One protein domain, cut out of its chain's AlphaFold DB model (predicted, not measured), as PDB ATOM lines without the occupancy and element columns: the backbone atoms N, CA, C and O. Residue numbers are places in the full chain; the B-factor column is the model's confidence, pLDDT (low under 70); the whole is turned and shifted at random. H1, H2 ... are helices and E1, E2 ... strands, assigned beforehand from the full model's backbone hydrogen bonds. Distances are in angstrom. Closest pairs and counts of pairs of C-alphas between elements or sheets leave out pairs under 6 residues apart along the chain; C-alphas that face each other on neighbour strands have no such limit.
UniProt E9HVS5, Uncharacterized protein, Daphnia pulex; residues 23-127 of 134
ATOM      1  N   VAL A  23      -0.218 -12.007  36.843       93.38
ATOM      2  CA  VAL A  23       0.456 -11.711  35.581       93.38
ATOM      3  C   VAL A  23       0.119 -10.266  35.247       93.38
ATOM      4  O   VAL A  23      -1.021  -9.838  35.404       93.38
ATOM      5  N   ILE A  24       1.115  -9.520  34.797       94.56
ATOM      6  CA  ILE A  24       1.001  -8.143  34.345       94.56
ATOM      7  C   ILE A  24       0.427  -8.158  32.928       94.56
ATOM      8  O   ILE A  24       1.061  -8.646  31.987       94.56
ATOM      9  N   ASP A  25      -0.780  -7.617  32.766       94.06
ATOM     10  CA  ASP A  25      -1.410  -7.503  31.450       94.06
ATOM     11  C   ASP A  25      -0.647  -6.540  30.537       94.06
ATOM     12  O   ASP A  25      -0.424  -6.858  29.369       94.06
ATOM     13  N   ILE A  26      -0.222  -5.392  31.073       95.62
ATOM     14  CA  ILE A  26       0.567  -4.379  30.367       95.62
ATOM     15  C   ILE A  26       1.652  -3.857  31.308       95.62
ATOM     16  O   ILE A  26       1.344  -3.298  32.359       95.62
ATOM     17  N   LEU A  27       2.918  -4.023  30.927       96.56
ATOM     18  CA  LEU A  27       4.045  -3.364  31.580       96.56
ATOM     19  C   LEU A  27       4.413  -2.115  30.769       96.56
ATOM     20  O   LEU A  27       4.846  -2.227  29.619       96.56
ATOM     21  N   LYS A  28       4.225  -0.937  31.378       97.12
ATOM     22  CA  LYS A  28       4.679   0.341  30.821       97.12
ATOM     23  C   LYS A  28       6.078   0.666  31.318       97.12
ATOM     24  O   LYS A  28       6.322   0.585  32.519       97.12
ATOM     25  N   MET A  29       6.956   1.088  30.416       95.88
ATOM     26  CA  MET A  29       8.290   1.579  30.755       95.88
ATOM     27  C   MET A  29       8.626   2.837  29.961       95.88
ATOM     28  O   MET A  29       8.037   3.108  28.916       95.88
ATOM     29  N   ASP A  30       9.555   3.595  30.510       95.19
ATOM     30  CA  ASP A  30      10.258   4.701  29.880       95.19
ATOM     31  C   ASP A  30      11.742   4.354  30.025       95.19
ATOM     32  O   ASP A  30      12.116   3.862  31.094       95.19
ATOM     33  N   ILE A  31      12.511   4.400  28.938       94.88
ATOM     34  CA  ILE A  31      13.883   3.879  28.901       94.88
ATOM     35  C   ILE A  31      14.824   4.893  28.266       94.88
ATOM     36  O   ILE A  31      14.782   5.136  27.053       94.88
ATOM     37  N   GLU A  32      15.767   5.349  29.085       92.00
ATOM     38  CA  GLU A  32      16.886   6.212  28.719       92.00
ATOM     39  C   GLU A  32      18.196   5.812  29.436       92.00
ATOM     40  O   GLU A  32      18.218   5.088  30.433       92.00
ATOM     41  N   TRP A  33      19.344   6.228  28.889       89.38
ATOM     42  CA  TRP A  33      20.681   6.022  29.478       89.38
ATOM     43  C   TRP A  33      20.978   4.596  30.004       89.38
ATOM     44  O   TRP A  33      21.144   3.646  29.236       89.38
ATOM     45  N   SER A  34      21.124   4.441  31.325       89.31
ATOM     46  CA  SER A  34      21.466   3.180  31.991       89.31
ATOM     47  C   SER A  34      20.283   2.217  32.098       89.31
ATOM     48  O   SER A  34      20.491   1.026  32.338       89.31
ATOM     49  N   GLU A  35      19.057   2.690  31.878       92.50
ATOM     50  CA  GLU A  35      17.836   1.882  31.956       92.50
ATOM     51  C   GLU A  35      17.753   0.863  30.818       92.50
ATOM     52  O   GLU A  35      17.071  -0.154  30.941       92.50
ATOM     53  N   TRP A  36      18.533   1.059  29.750       94.19
ATOM     54  CA  TRP A  36      18.708   0.079  28.679       94.19
ATOM     55  C   TRP A  36      19.131  -1.308  29.188       94.19
ATOM     56  O   TRP A  36      18.785  -2.312  28.567       94.19
ATOM     57  N   GLU A  37      19.811  -1.399  30.338       93.12
ATOM     58  CA  GLU A  37      20.185  -2.679  30.960       93.12
ATOM     59  C   GLU A  37      19.002  -3.442  31.578       93.12
ATOM     60  O   GLU A  37      19.089  -4.659  31.788       93.12
ATOM     61  N   ALA A  38      17.876  -2.767  31.834       94.25
ATOM     62  CA  ALA A  38      16.692  -3.396  32.406       94.25
ATOM     63  C   ALA A  38      16.096  -4.442  31.452       94.25
ATOM     64  O   ALA A  38      15.748  -5.536  31.899       94.25
ATOM     65  N   ILE A  39      16.033  -4.171  30.139       94.56
ATOM     66  CA  ILE A  39      15.466  -5.127  29.169       94.56
ATOM     67  C   ILE A  39      16.271  -6.440  29.148       94.56
ATOM     68  O   ILE A  39      15.675  -7.489  29.414       94.56
ATOM     69  N   PRO A  40      17.602  -6.444  28.914       94.44
ATOM     70  CA  PRO A  40      18.388  -7.675  28.946       94.44
ATOM     71  C   PRO A  40      18.329  -8.387  30.297       94.44
ATOM     72  O   PRO A  40      18.312  -9.617  30.340       94.44
ATOM     73  N   GLN A  41      18.288  -7.646  31.408       94.00
ATOM     74  CA  GLN A  41      18.151  -8.245  32.733       94.00
ATOM     75  C   GLN A  41      16.817  -8.988  32.883       94.00
ATOM     76  O   GLN A  41      16.817 -10.127  33.348       94.00
ATOM     77  N   MET A  42      15.701  -8.380  32.471       94.38
ATOM     78  CA  MET A  42      14.378  -9.001  32.559       94.38
ATOM     79  C   MET A  42      14.172 -10.141  31.553       94.38
ATOM     80  O   MET A  42      13.401 -11.061  31.831       94.38
ATOM     81  N   LEU A  43      14.848 -10.099  30.399       92.38
ATOM     82  CA  LEU A  43      14.912 -11.231  29.471       92.38
ATOM     83  C   LEU A  43      15.649 -12.407  30.121       92.38
ATOM     84  O   LEU A  43      15.099 -13.502  30.199       92.38
ATOM     85  N   ARG A  44      16.856 -12.173  30.658       91.44
ATOM     86  CA  ARG A  44      17.673 -13.220  31.300       91.44
ATOM     87  C   ARG A  44      17.025 -13.824  32.540       91.44
ATOM     88  O   ARG A  44      17.199 -15.010  32.785       91.44
ATOM     89  N   SER A  45      16.307 -13.029  33.335       91.56
ATOM     90  CA  SER A  45      15.635 -13.535  34.536       91.56
ATOM     91  C   SER A  45      14.339 -14.295  34.241       91.56
ATOM     92  O   SER A  45      13.734 -14.825  35.167       91.56
ATOM     93  N   GLY A  46      13.872 -14.303  32.986       90.56
ATOM     94  CA  GLY A  46      12.569 -14.848  32.613       90.56
ATOM     95  C   GLY A  46      11.386 -13.961  33.012       90.56
ATOM     96  O   GLY A  46      10.250 -14.296  32.684       90.56
ATOM     97  N   PHE A  47      11.611 -12.804  33.646       93.69
ATOM     98  CA  PHE A  47      10.542 -11.926  34.132       93.69
ATOM     99  C   PHE A  47       9.558 -11.523  33.028       93.69
ATOM    100  O   PHE A  47       8.348 -11.696  33.187       93.69
ATOM    101  N   LEU A  48      10.068 -11.052  31.881       92.69
ATOM    102  CA  LEU A  48       9.207 -10.700  30.744       92.69
ATOM    103  C   LEU A  48       8.446 -11.914  30.216       92.69
ATOM    104  O   LEU A  48       7.307 -11.791  29.772       92.69
ATOM    105  N   SER A  49       9.059 -13.099  30.272       88.50
ATOM    106  CA  SER A  49       8.391 -14.308  29.822       88.50
ATOM    107  C   SER A  49       7.251 -14.705  30.763       88.50
ATOM    108  O   SER A  49       6.143 -15.000  30.311       88.50
ATOM    109  N   ASP A  50       7.510 -14.732  32.058       88.75
ATOM    110  CA  ASP A  50       6.630 -15.419  32.996       88.75
ATOM    111  C   ASP A  50       5.538 -14.505  33.543       88.75
ATOM    112  O   ASP A  50       4.478 -14.981  33.960       88.75
ATOM    113  N   LYS A  51       5.790 -13.191  33.534       92.56
ATOM    114  CA  LYS A  51       4.952 -12.208  34.216       92.56
ATOM    115  C   LYS A  51       4.330 -11.163  33.314       92.56
ATOM    116  O   LYS A  51       3.451 -10.476  33.808       92.56
ATOM    117  N   VAL A  52       4.702 -11.031  32.041       93.75
ATOM    118  CA  VAL A  52       4.232  -9.913  31.203       93.75
ATOM    119  C   VAL A  52       3.543 -10.413  29.933       93.75
ATOM    120  O   VAL A  52       4.117 -11.180  29.160       93.75
ATOM    121  N   LYS A  53       2.306  -9.958  29.692       93.56
ATOM    122  CA  LYS A  53       1.574 -10.246  28.444       93.56
ATOM    123  C   LYS A  53       1.869  -9.227  27.348       93.56
ATOM    124  O   LYS A  53       2.029  -9.616  26.193       93.56
ATOM    125  N   GLN A  54       1.925  -7.941  27.691       94.94
ATOM    126  CA  GLN A  54       2.135  -6.847  26.742       94.94
ATOM    127  C   GLN A  54       3.128  -5.823  27.286       94.94
ATOM    128  O   GLN A  54       3.214  -5.597  28.495       94.94
ATOM    129  N   LEU A  55       3.852  -5.190  26.370       96.31
ATOM    130  CA  LEU A  55       4.812  -4.132  26.652       96.31
ATOM    131  C   LEU A  55       4.380  -2.851  25.948       96.31
ATOM    132  O   LEU A  55       4.053  -2.884  24.764       96.31
ATOM    133  N   ALA A  56       4.428  -1.738  26.673       97.38
ATOM    134  CA  ALA A  56       4.333  -0.390  26.129       97.38
ATOM    135  C   ALA A  56       5.563   0.384  26.607       97.38
ATOM    136  O   ALA A  56       5.714   0.628  27.802       97.38
ATOM    137  N   VAL A  57       6.484   0.698  25.707       97.19
ATOM    138  CA  VAL A  57       7.789   1.248  26.077       97.19
ATOM    139  C   VAL A  57       8.050   2.502  25.270       97.19
ATOM    140  O   VAL A  57       8.017   2.466  24.040       97.19
ATOM    141  N   GLU A  58       8.321   3.591  25.972       97.19
ATOM    142  CA  GLU A  58       8.975   4.750  25.390       97.19
ATOM    143  C   GLU A  58      10.487   4.521  25.414       97.19
ATOM    144  O   GLU A  58      11.044   4.114  26.431       97.19
ATOM    145  N   ILE A  59      11.140   4.682  24.266       95.69
ATOM    146  CA  ILE A  59      12.562   4.397  24.098       95.69
ATOM    147  C   ILE A  59      13.264   5.620  23.561       95.69
ATOM    148  O   ILE A  59      12.957   6.056  22.452       95.69
ATOM    149  N   HIS A  60      14.269   6.080  24.294       94.06
ATOM    150  CA  HIS A  60      15.124   7.190  23.920       94.06
ATOM    151  C   HIS A  60      16.421   6.640  23.315       94.06
ATOM    152  O   HIS A  60      17.244   5.997  23.973       94.06
ATOM    153  N   PHE A  61      16.589   6.851  22.014       88.25
ATOM    154  CA  PHE A  61      17.824   6.595  21.292       88.25
ATOM    155  C   PHE A  61      18.730   7.816  21.317       88.25
ATOM    156  O   PHE A  61      18.277   8.944  21.148       88.25
ATOM    157  N   ASN A  62      20.034   7.546  21.323       71.94
ATOM    158  CA  ASN A  62      21.056   8.499  20.927       71.94
ATOM    159  C   ASN A  62      20.989   9.804  21.717       71.94
ATOM    160  O   ASN A  62      20.651  10.867  21.174       71.94
ATOM    161  N   ASP A  63      21.320   9.705  22.997       68.75
ATOM    162  CA  ASP A  63      21.609  10.869  23.813       68.75
ATOM    163  C   ASP A  63      22.780  11.670  23.254       68.75
ATOM    164  O   ASP A  63      23.564  11.189  22.435       68.75
ATOM    165  N   VAL A  64      22.870  12.948  23.631       67.81
ATOM    166  CA  VAL A  64      23.917  13.833  23.110       67.81
ATOM    167  C   VAL A  64      25.286  13.233  23.448       67.81
ATOM    168  O   VAL A  64      25.725  13.293  24.591       67.81
ATOM    169  N   GLY A  65      25.961  12.677  22.438       71.31
ATOM    170  CA  GLY A  65      27.278  12.053  22.584       71.31
ATOM    171  C   GLY A  65      27.296  10.524  22.529       71.31
ATOM    172  O   GLY A  65      28.384   9.954  22.625       71.31
ATOM    173  N   ASP A  66      26.157   9.856  22.329       83.06
ATOM    174  CA  ASP A  66      26.136   8.409  22.115       83.06
ATOM    175  C   ASP A  66      26.926   8.010  20.862       83.06
ATOM    176  O   ASP A  66      26.856   8.634  19.796       83.06
ATOM    177  N   SER A  67      27.687   6.925  20.988       87.81
ATOM    178  CA  SER A  67      28.452   6.360  19.883       87.81
ATOM    179  C   SER A  67      27.559   5.523  18.961       87.81
ATOM    180  O   SER A  67      26.487   5.040  19.340       87.81
ATOM    181  N   LEU A  68      28.039   5.269  17.738       87.94
ATOM    182  CA  LEU A  68      27.402   4.307  16.834       87.94
ATOM    183  C   LEU A  68      27.294   2.909  17.472       87.94
ATOM    184  O   LEU A  68      26.328   2.194  17.217       87.94
ATOM    185  N   GLU A  69      28.257   2.533  18.313       91.12
ATOM    186  CA  GLU A  69      28.244   1.263  19.038       91.12
ATOM    187  C   GLU A  69      27.093   1.206  20.049       91.12
ATOM    188  O   GLU A  69      26.344   0.228  20.049       91.12
ATOM    189  N   THR A  70      26.883   2.264  20.843       90.62
ATOM    190  CA  THR A  70      25.740   2.359  21.767       90.62
ATOM    191  C   THR A  70      24.423   2.254  21.006       90.62
ATOM    192  O   THR A  70      23.550   1.469  21.380       90.62
ATOM    193  N   PHE A  71      24.297   2.973  19.885       89.56
ATOM    194  CA  PHE A  71      23.107   2.905  19.040       89.56
ATOM    195  C   PHE A  71      22.848   1.480  18.526       89.56
ATOM    196  O   PHE A  71      21.745   0.952  18.667       89.56
ATOM    197  N   GLN A  72      23.873   0.815  17.984       92.25
ATOM    198  CA  GLN A  72      23.767  -0.565  17.501       92.25
ATOM    199  C   GLN A  72      23.431  -1.554  18.620       92.25
ATOM    200  O   GLN A  72      22.625  -2.459  18.411       92.25
ATOM    201  N   ARG A  73      24.022  -1.387  19.808       94.44
ATOM    202  CA  ARG A  73      23.729  -2.202  20.992       94.44
ATOM    203  C   ARG A  73      22.259  -2.087  21.384       94.44
ATOM    204  O   ARG A  73      21.592  -3.102  21.550       94.44
ATOM    205  N   ASN A  74      21.751  -0.864  21.475       94.19
ATOM    206  CA  ASN A  74      20.369  -0.589  21.850       94.19
ATOM    207  C   ASN A  74      19.382  -1.165  20.817       94.19
ATOM    208  O   ASN A  74      18.394  -1.797  21.186       94.19
ATOM    209  N   VAL A  75      19.697  -1.067  19.519       93.31
ATOM    210  CA  VAL A  75      18.923  -1.740  18.460       93.31
ATOM    211  C   VAL A  75      18.919  -3.264  18.637       93.31
ATOM    212  O   VAL A  75      17.860  -3.877  18.514       93.31
ATOM    213  N   ARG A  76      20.061  -3.884  18.967       94.69
ATOM    214  CA  ARG A  76      20.137  -5.338  19.214       94.69
ATOM    215  C   ARG A  76      19.275  -5.775  20.395       94.69
ATOM    216  O   ARG A  76      18.593  -6.783  20.283       94.69
ATOM    217  N   ILE A  77      19.217  -4.991  21.473       94.94
ATOM    218  CA  ILE A  77      18.337  -5.280  22.620       94.94
ATOM    219  C   ILE A  77      16.867  -5.383  22.178       94.94
ATOM    220  O   ILE A  77      16.143  -6.272  22.625       94.94
ATOM    221  N   LEU A  78      16.421  -4.513  21.265       95.06
ATOM    222  CA  LEU A  78      15.062  -4.594  20.719       95.06
ATOM    223  C   LEU A  78      14.873  -5.794  19.795       95.06
ATOM    224  O   LEU A  78      13.804  -6.395  19.796       95.06
ATOM    225  N   GLN A  79      15.899  -6.160  19.028       94.00
ATOM    226  CA  GLN A  79      15.870  -7.370  18.208       94.00
ATOM    227  C   GLN A  79      15.780  -8.634  19.075       94.00
ATOM    228  O   GLN A  79      15.019  -9.536  18.738       94.00
ATOM    229  N   ASP A  80      16.475  -8.681  20.214       93.25
ATOM    230  CA  ASP A  80      16.414  -9.800  21.164       93.25
ATOM    231  C   ASP A  80      15.026  -9.928  21.811       93.25
ATOM    232  O   ASP A  80      14.501 -11.035  21.974       93.25
ATOM    233  N   LEU A  81      14.384  -8.794  22.119       92.88
ATOM    234  CA  LEU A  81      12.999  -8.760  22.592       92.88
ATOM    235  C   LEU A  81      12.034  -9.392  21.567       92.88
ATOM    236  O   LEU A  81      11.100 -10.111  21.936       92.88
ATOM    237  N   GLU A  82      12.289  -9.157  20.280       93.38
ATOM    238  CA  GLU A  82      11.483  -9.626  19.146       93.38
ATOM    239  C   GLU A  82      11.893 -10.999  18.609       93.38
ATOM    240  O   GLU A  82      11.197 -11.575  17.771       93.38
ATOM    241  N   ALA A  83      13.007 -11.554  19.081       90.31
ATOM    242  CA  ALA A  83      13.489 -12.840  18.616       90.31
ATOM    243  C   ALA A  83      12.495 -13.955  18.985       90.31
ATOM    244  O   ALA A  83      12.032 -14.067  20.125       90.31
ATOM    245  N   MET A  84      12.172 -14.806  18.004       80.19
ATOM    246  CA  MET A  84      11.260 -15.950  18.174       80.19
ATOM    247  C   MET A  84      11.996 -17.250  18.526       80.19
ATOM    248  O   MET A  84      11.443 -18.126  19.195       80.19
ATOM    249  N   THR A  85      13.247 -17.377  18.082       70.62
ATOM    250  CA  THR A  85      14.115 -18.551  18.247       70.62
ATOM    251  C   THR A  85      15.561 -18.106  18.445       70.62
ATOM    252  O   THR A  85      15.921 -17.021  17.998       70.62
ATOM    253  N   GLY A  86      16.411 -18.973  19.001       56.03
ATOM    254  CA  GLY A  86      17.866 -18.853  18.841       56.03
ATOM    255  C   GLY A  86      18.678 -18.552  20.099       56.03
ATOM    256  O   GLY A  86      19.891 -18.701  20.034       56.03
ATOM    257  N   THR A  87      18.063 -18.214  21.236       54.75
ATOM    258  CA  THR A  87      18.757 -18.068  22.530       54.75
ATOM    259  C   THR A  87      17.801 -18.336  23.705       54.75
ATOM    260  O   THR A  87      16.580 -18.267  23.544       54.75
ATOM    261  N   GLU A  88      18.332 -18.606  24.904       56.75
ATOM    262  CA  GLU A  88      17.551 -18.636  26.161       56.75
ATOM    263  C   GLU A  88      16.965 -17.252  26.523       56.75
ATOM    264  O   GLU A  88      16.184 -17.125  27.461       56.75
ATOM    265  N   GLN A  89      17.325 -16.211  25.763       61.16
ATOM    266  CA  GLN A  89      16.963 -14.808  25.960       61.16
ATOM    267  C   GLN A  89      15.942 -14.287  24.930       61.16
ATOM    268  O   GLN A  89      15.629 -13.101  24.940       61.16
ATOM    269  N   ALA A  90      15.414 -15.141  24.046       76.06
ATOM    270  CA  ALA A  90      14.432 -14.745  23.036       76.06
ATOM    271  C   ALA A  90      13.101 -14.302  23.682       76.06
ATOM    272  O   ALA A  90      12.397 -15.113  24.295       76.06
ATOM    273  N   GLY A  91      12.738 -13.022  23.529       82.50
ATOM    274  CA  GLY A  91      11.581 -12.430  24.211       82.50
ATOM    275  C   GLY A  91      10.216 -12.889  23.686       82.50
ATOM    276  O   GLY A  91       9.247 -12.929  24.449       82.50
ATOM    277  N   LYS A  92      10.131 -13.293  22.409       89.88
ATOM    278  CA  LYS A  92       8.883 -13.699  21.729       89.88
ATOM    279  C   LYS A  92       7.796 -12.617  21.740       89.88
ATOM    280  O   LYS A  92       6.603 -12.923  21.797       89.88
ATOM    281  N   PHE A  93       8.195 -11.351  21.689       92.19
ATOM    282  CA  PHE A  93       7.280 -10.221  21.568       92.19
ATOM    283  C   PHE A  93       7.088  -9.829  20.101       92.19
ATOM    284  O   PHE A  93       8.042  -9.757  19.335       92.19
ATOM    285  N   ILE A  94       5.845  -9.562  19.705       93.25
ATOM    286  CA  ILE A  94       5.489  -9.088  18.365       93.25
ATOM    287  C   ILE A  94       5.094  -7.620  18.473       93.25
ATOM    288  O   ILE A  94       4.132  -7.283  19.168       93.25
ATOM    289  N   ARG A  95       5.835  -6.742  17.786       95.06
ATOM    290  CA  ARG A  95       5.526  -5.309  17.739       95.06
ATOM    291  C   ARG A  95       4.294  -5.081  16.883       95.06
ATOM    292  O   ARG A  95       4.235  -5.546  15.748       95.06
ATOM    293  N   PHE A  96       3.340  -4.322  17.404       94.69
ATOM    294  CA  PHE A  96       2.134  -3.936  16.667       94.69
ATOM    295  C   PHE A  96       1.943  -2.418  16.582       94.69
ATOM    296  O   PHE A  96       1.110  -1.951  15.809       94.69
ATOM    297  N   SER A  97       2.718  -1.638  17.342       96.56
ATOM    298  CA  SER A  97       2.747  -0.180  17.237       96.56
ATOM    299  C   SER A  97       4.175   0.343  17.342       96.56
ATOM    300  O   SER A  97       4.969  -0.140  18.150       96.56
ATOM    301  N   SER A  98       4.477   1.342  16.518       96.38
ATOM    302  CA  SER A  98       5.690   2.149  16.576       96.38
ATOM    303  C   SER A  98       5.332   3.560  16.149       96.38
ATOM    304  O   SER A  98       4.789   3.748  15.055       96.38
ATOM    305  N   ARG A  99       5.567   4.540  17.018       96.94
ATOM    306  CA  ARG A  99       5.277   5.948  16.742       96.94
ATOM    307  C   ARG A  99       6.393   6.816  17.305       96.94
ATOM    308  O   ARG A  99       6.865   6.536  18.400       96.94
ATOM    309  N   PRO A 100       6.818   7.869  16.601       96.50
ATOM    310  CA  PRO A 100       7.714   8.845  17.196       96.50
ATOM    311  C   PRO A 100       7.044   9.586  18.355       96.50
ATOM    312  O   PRO A 100       5.862   9.918  18.249       96.50
ATOM    313  N   ASN A 101       7.797   9.896  19.415       94.56
ATOM    314  CA  ASN A 101       7.332  10.868  20.403       94.56
ATOM    315  C   ASN A 101       7.400  12.273  19.765       94.56
ATOM    316  O   ASN A 101       8.498  12.734  19.435       94.56
ATOM    317  N   PRO A 102       6.264  12.981  19.601       93.75
ATOM    318  CA  PRO A 102       6.212  14.275  18.916       93.75
ATOM    319  C   PRO A 102       7.044  15.376  19.594       93.75
ATOM    320  O   PRO A 102       7.379  16.368  18.949       93.75
ATOM    321  N   TRP A 103       7.399  15.208  20.868       92.12
ATOM    322  CA  TRP A 103       8.188  16.163  21.646       92.12
ATOM    323  C   TRP A 103       9.701  15.930  21.549       92.12
ATOM    324  O   TRP A 103      10.481  16.772  21.990       92.12
ATOM    325  N   CYS A 104      10.135  14.826  20.935       92.38
ATOM    326  CA  CYS A 104      11.532  14.385  20.928       92.38
ATOM    327  C   CYS A 104      12.182  14.533  19.551       92.38
ATOM    328  O   CYS A 104      12.754  13.582  19.019       92.38
ATOM    329  N   LEU A 105      12.101  15.729  18.967       93.69
ATOM    330  CA  LEU A 105      12.654  16.054  17.651       93.69
ATOM    331  C   LEU A 105      13.905  16.931  17.796       93.69
ATOM    332  O   LEU A 105      13.830  18.029  18.347       93.69
ATOM    333  N   ARG A 106      15.058  16.478  17.290       91.31
ATOM    334  CA  ARG A 106      16.299  17.278  17.304       91.31
ATOM    335  C   ARG A 106      17.269  16.885  16.184       91.31
ATOM    336  O   ARG A 106      17.124  15.807  15.613       91.31
ATOM    337  N   PRO A 107      18.283  17.710  15.871       90.94
ATOM    338  CA  PRO A 107      19.416  17.289  15.050       90.94
ATOM    339  C   PRO A 107      20.165  16.110  15.687       90.94
ATOM    340  O   PRO A 107      20.576  16.187  16.845       90.94
ATOM    341  N   ILE A 108      20.365  15.033  14.929       87.12
ATOM    342  CA  ILE A 108      20.981  13.793  15.408       87.12
ATOM    343  C   ILE A 108      22.419  13.665  14.870       87.12
ATOM    344  O   ILE A 108      22.594  13.492  13.660       87.12
ATOM    345  N   PRO A 109      23.465  13.708  15.725       85.69
ATOM    346  CA  PRO A 109      24.861  13.720  15.274       85.69
ATOM    347  C   PRO A 109      25.255  12.527  14.396       85.69
ATOM    348  O   PRO A 109      25.840  12.724  13.334       85.69
ATOM    349  N   ILE A 110      24.866  11.302  14.776       84.06
ATOM    350  CA  ILE A 110      25.194  10.078  14.014       84.06
ATOM    351  C   ILE A 110      24.510  10.021  12.637       84.06
ATOM    352  O   ILE A 110      24.872   9.198  11.802       84.06
ATOM    353  N   LEU A 111      23.519  10.886  12.401       86.25
ATOM    354  CA  LEU A 111      22.811  11.037  11.130       86.25
ATOM    355  C   LEU A 111      23.255  12.313  10.397       86.25
ATOM    356  O   LEU A 111      22.460  12.931   9.690       86.25
ATOM    357  N   ASN A 112      24.508  12.739  10.593       88.69
ATOM    358  CA  ASN A 112      25.079  13.963  10.021       88.69
ATOM    359  C   ASN A 112      24.253  15.224  10.340       88.69
ATOM    360  O   ASN A 112      24.093  16.106   9.499       88.69
ATOM    361  N   GLY A 113      23.686  15.298  11.549       88.12
ATOM    362  CA  GLY A 113      22.894  16.445  12.002       88.12
ATOM    363  C   GLY A 113      21.482  16.517  11.417       88.12
ATOM    364  O   GLY A 113      20.808  17.534  11.588       88.12
ATOM    365  N   LYS A 114      21.000  15.462  10.748       91.25
ATOM    366  CA  LYS A 114      19.609  15.396  10.286       91.25
ATOM    367  C   LYS A 114      18.658  15.545  11.477       91.25
ATOM    368  O   LYS A 114      18.852  14.902  12.506       91.25
ATOM    369  N   THR A 115      17.645  16.398  11.334       92.81
ATOM    370  CA  THR A 115      16.584  16.526  12.341       92.81
ATOM    371  C   THR A 115      15.683  15.305  12.266       92.81
ATOM    372  O   THR A 115      15.050  15.079  11.238       92.81
ATOM    373  N   GLU A 116      15.664  14.518  13.335       92.69
ATOM    374  CA  GLU A 116      14.898  13.278  13.442       92.69
ATOM    375  C   GLU A 116      14.387  13.082  14.868       92.69
ATOM    376  O   GLU A 116      14.837  13.742  15.813       92.69
ATOM    377  N   TYR A 117      13.414  12.185  15.009       93.12
ATOM    378  CA  TYR A 117      12.908  11.797  16.316       93.12
ATOM    379  C   TYR A 117      13.895  10.868  17.009       93.12
ATOM    380  O   TYR A 117      14.275   9.834  16.457       93.12
ATOM    381  N   PHE A 118      14.302  11.235  18.222       91.62
ATOM    382  CA  PHE A 118      15.216  10.422  19.020       91.62
ATOM    383  C   PHE A 118      14.487   9.519  20.016       91.62
ATOM    384  O   PHE A 118      15.099   8.580  20.504       91.62
ATOM    385  N   ALA A 119      13.191   9.736  20.266       94.38
ATOM    386  CA  ALA A 119      12.384   8.848  21.097       94.38
ATOM    387  C   ALA A 119      11.193   8.245  20.339       94.38
ATOM    388  O   ALA A 119      10.586   8.900  19.482       94.38
ATOM    389  N   LEU A 120      10.867   6.990  20.655       95.75
ATOM    390  CA  LEU A 120       9.773   6.227  20.055       95.75
ATOM    391  C   LEU A 120       8.869   5.622  21.136       95.75
ATOM    392  O   LEU A 120       9.358   4.989  22.065       95.75
ATOM    393  N   GLU A 121       7.557   5.710  20.940       97.00
ATOM    394  CA  GLU A 121       6.554   4.915  21.643       97.00
ATOM    395  C   GLU A 121       6.334   3.594  20.896       97.00
ATOM    396  O   GLU A 121       5.847   3.555  19.757       97.00
ATOM    397  N   LEU A 122       6.687   2.489  21.541       97.31
ATOM    398  CA  LEU A 122       6.639   1.153  20.968       97.31
ATOM    399  C   LEU A 122       5.709   0.255  21.787       97.31
ATOM    400  O   LEU A 122       5.702   0.305  23.017       97.31
ATOM    401  N   ALA A 123       4.936  -0.596  21.110       97.25
ATOM    402  CA  ALA A 123       4.071  -1.560  21.783       97.25
ATOM    403  C   ALA A 123       4.180  -2.962  21.189       97.25
ATOM    404  O   ALA A 123       4.195  -3.140  19.963       97.25
ATOM    405  N   TRP A 124       4.197  -3.953  22.079       95.94
ATOM    406  CA  TRP A 124       4.277  -5.365  21.743       95.94
ATOM    407  C   TRP A 124       3.255  -6.188  22.516       95.94
ATOM    408  O   TRP A 124       2.960  -5.908  23.678       95.94
ATOM    409  N   PHE A 125       2.794  -7.271  21.900       92.94
ATOM    410  CA  PHE A 125       2.129  -8.362  22.604       92.94
ATOM    411  C   PHE A 125       3.021  -9.599  22.582       92.94
ATOM    412  O   PHE A 125       3.786  -9.822  21.640       92.94
ATOM    413  N   LYS A 126       2.941 -10.418  23.628       87.00
ATOM    414  CA  LYS A 126       3.706 -11.656  23.691       87.00
ATOM    415  C   LYS A 126       3.040 -12.738  22.847       87.00
ATOM    416  O   LYS A 126       1.877 -13.078  23.065       87.00
ATOM    417  N   TYR A 127       3.802 -13.348  21.943       76.44
ATOM    418  CA  TYR A 127       3.380 -14.550  21.235       76.44
ATOM    419  C   TYR A 127       3.440 -15.751  22.187       76.44
ATOM    420  O   TYR A 127       4.481 -16.386  22.372       76.44
TER     421      TYR A 127
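Overview. This is residues 23 to 127 of the 134 residues of an uncharacterized protein of Daphnia pulex (UniProt E9HVS5). Look for a twisted sheet of four strands with its helices over one face and the other face bare: H1 and H3 lie side by side there, and short H2 sits by one end of the strands. Past the other end, the small hairpin E4 and E5 lengthens the body, with E5 running on into E6. The printed part has 105 residues, in the order E1 H1 H2 E2 H3 E3 E4 E5 E6; the sheet runs E1 E2 E6 E3, mixed, and the class is mixed, helices and strands. The whole is compact, with a radius of gyration of the C-alphas of 14.1 A, yet elongated, spanning 41 by 25 by 21 A.

Along the chain. Find C-alpha 24 at (1.001, -8.143, 34.345); from there E1, residues 24 to 31, runs 18.4 A. H1, residues 33 to 44, covers 19.6 A, and H2, residues 47 to 51, 5.6 A. E2, residues 52 to 60, runs 21.5 A. Find C-alpha 68 at (27.402, 4.307, 16.834), where H3, residues 68 to 82, begins its 21.3 A. E3, residues 93 to 100, covers 19.6 A and bends by 63 degrees at residue 96. E4, residues 105 to 108, covers 8.9 A and E5, residues 114 to 117, 9.7 A. E6, residues 119 to 126, runs 22.4 A to C-alpha 126 at (3.706, -11.656, 23.691).

Arrangement. Begin at edge strand E1, parallel to E2, with N 29 and O 56 2.9 A apart. E2 and E6 are antiparallel, with N 57 and O 122 at 2.8 A. E6 and edge strand E3 are antiparallel, with N 121 and O 99 at 2.8 A. Two strand-helix-strand units, strands running the same way with helices between, have right-handed crossovers: E1, H1 H2, E2, and a split one, E2, H3, E3, with E6 between its strands. H3 is on the sheet at a height of 10.5 A, over E2 and only just not over E6, on which 2 of its C-alphas fall. H2, on the same face as H3, has a height of 8.3 A. H1 touches H3, closest at the C-alphas of Pro 40 and Ile 77, 6.8 A; they run the same way at a shallow tilt of 33 degrees, only just short of steep. In the hairpin E4 and E5, N 108 and O 114 are 2.9 A apart. Every O i to N i+4 pair is within hydrogen-bond range in H2 and H3, and 4 of 8 in H1.

Size, cuts and confidence. The C-alphas farthest apart are those of Val 23 and Asn 112, 43.8 A. The printed part has no cut, and no link is long. Look for low confidence, pLDDT under 70, at residues 63 to 64 and 86 to 89.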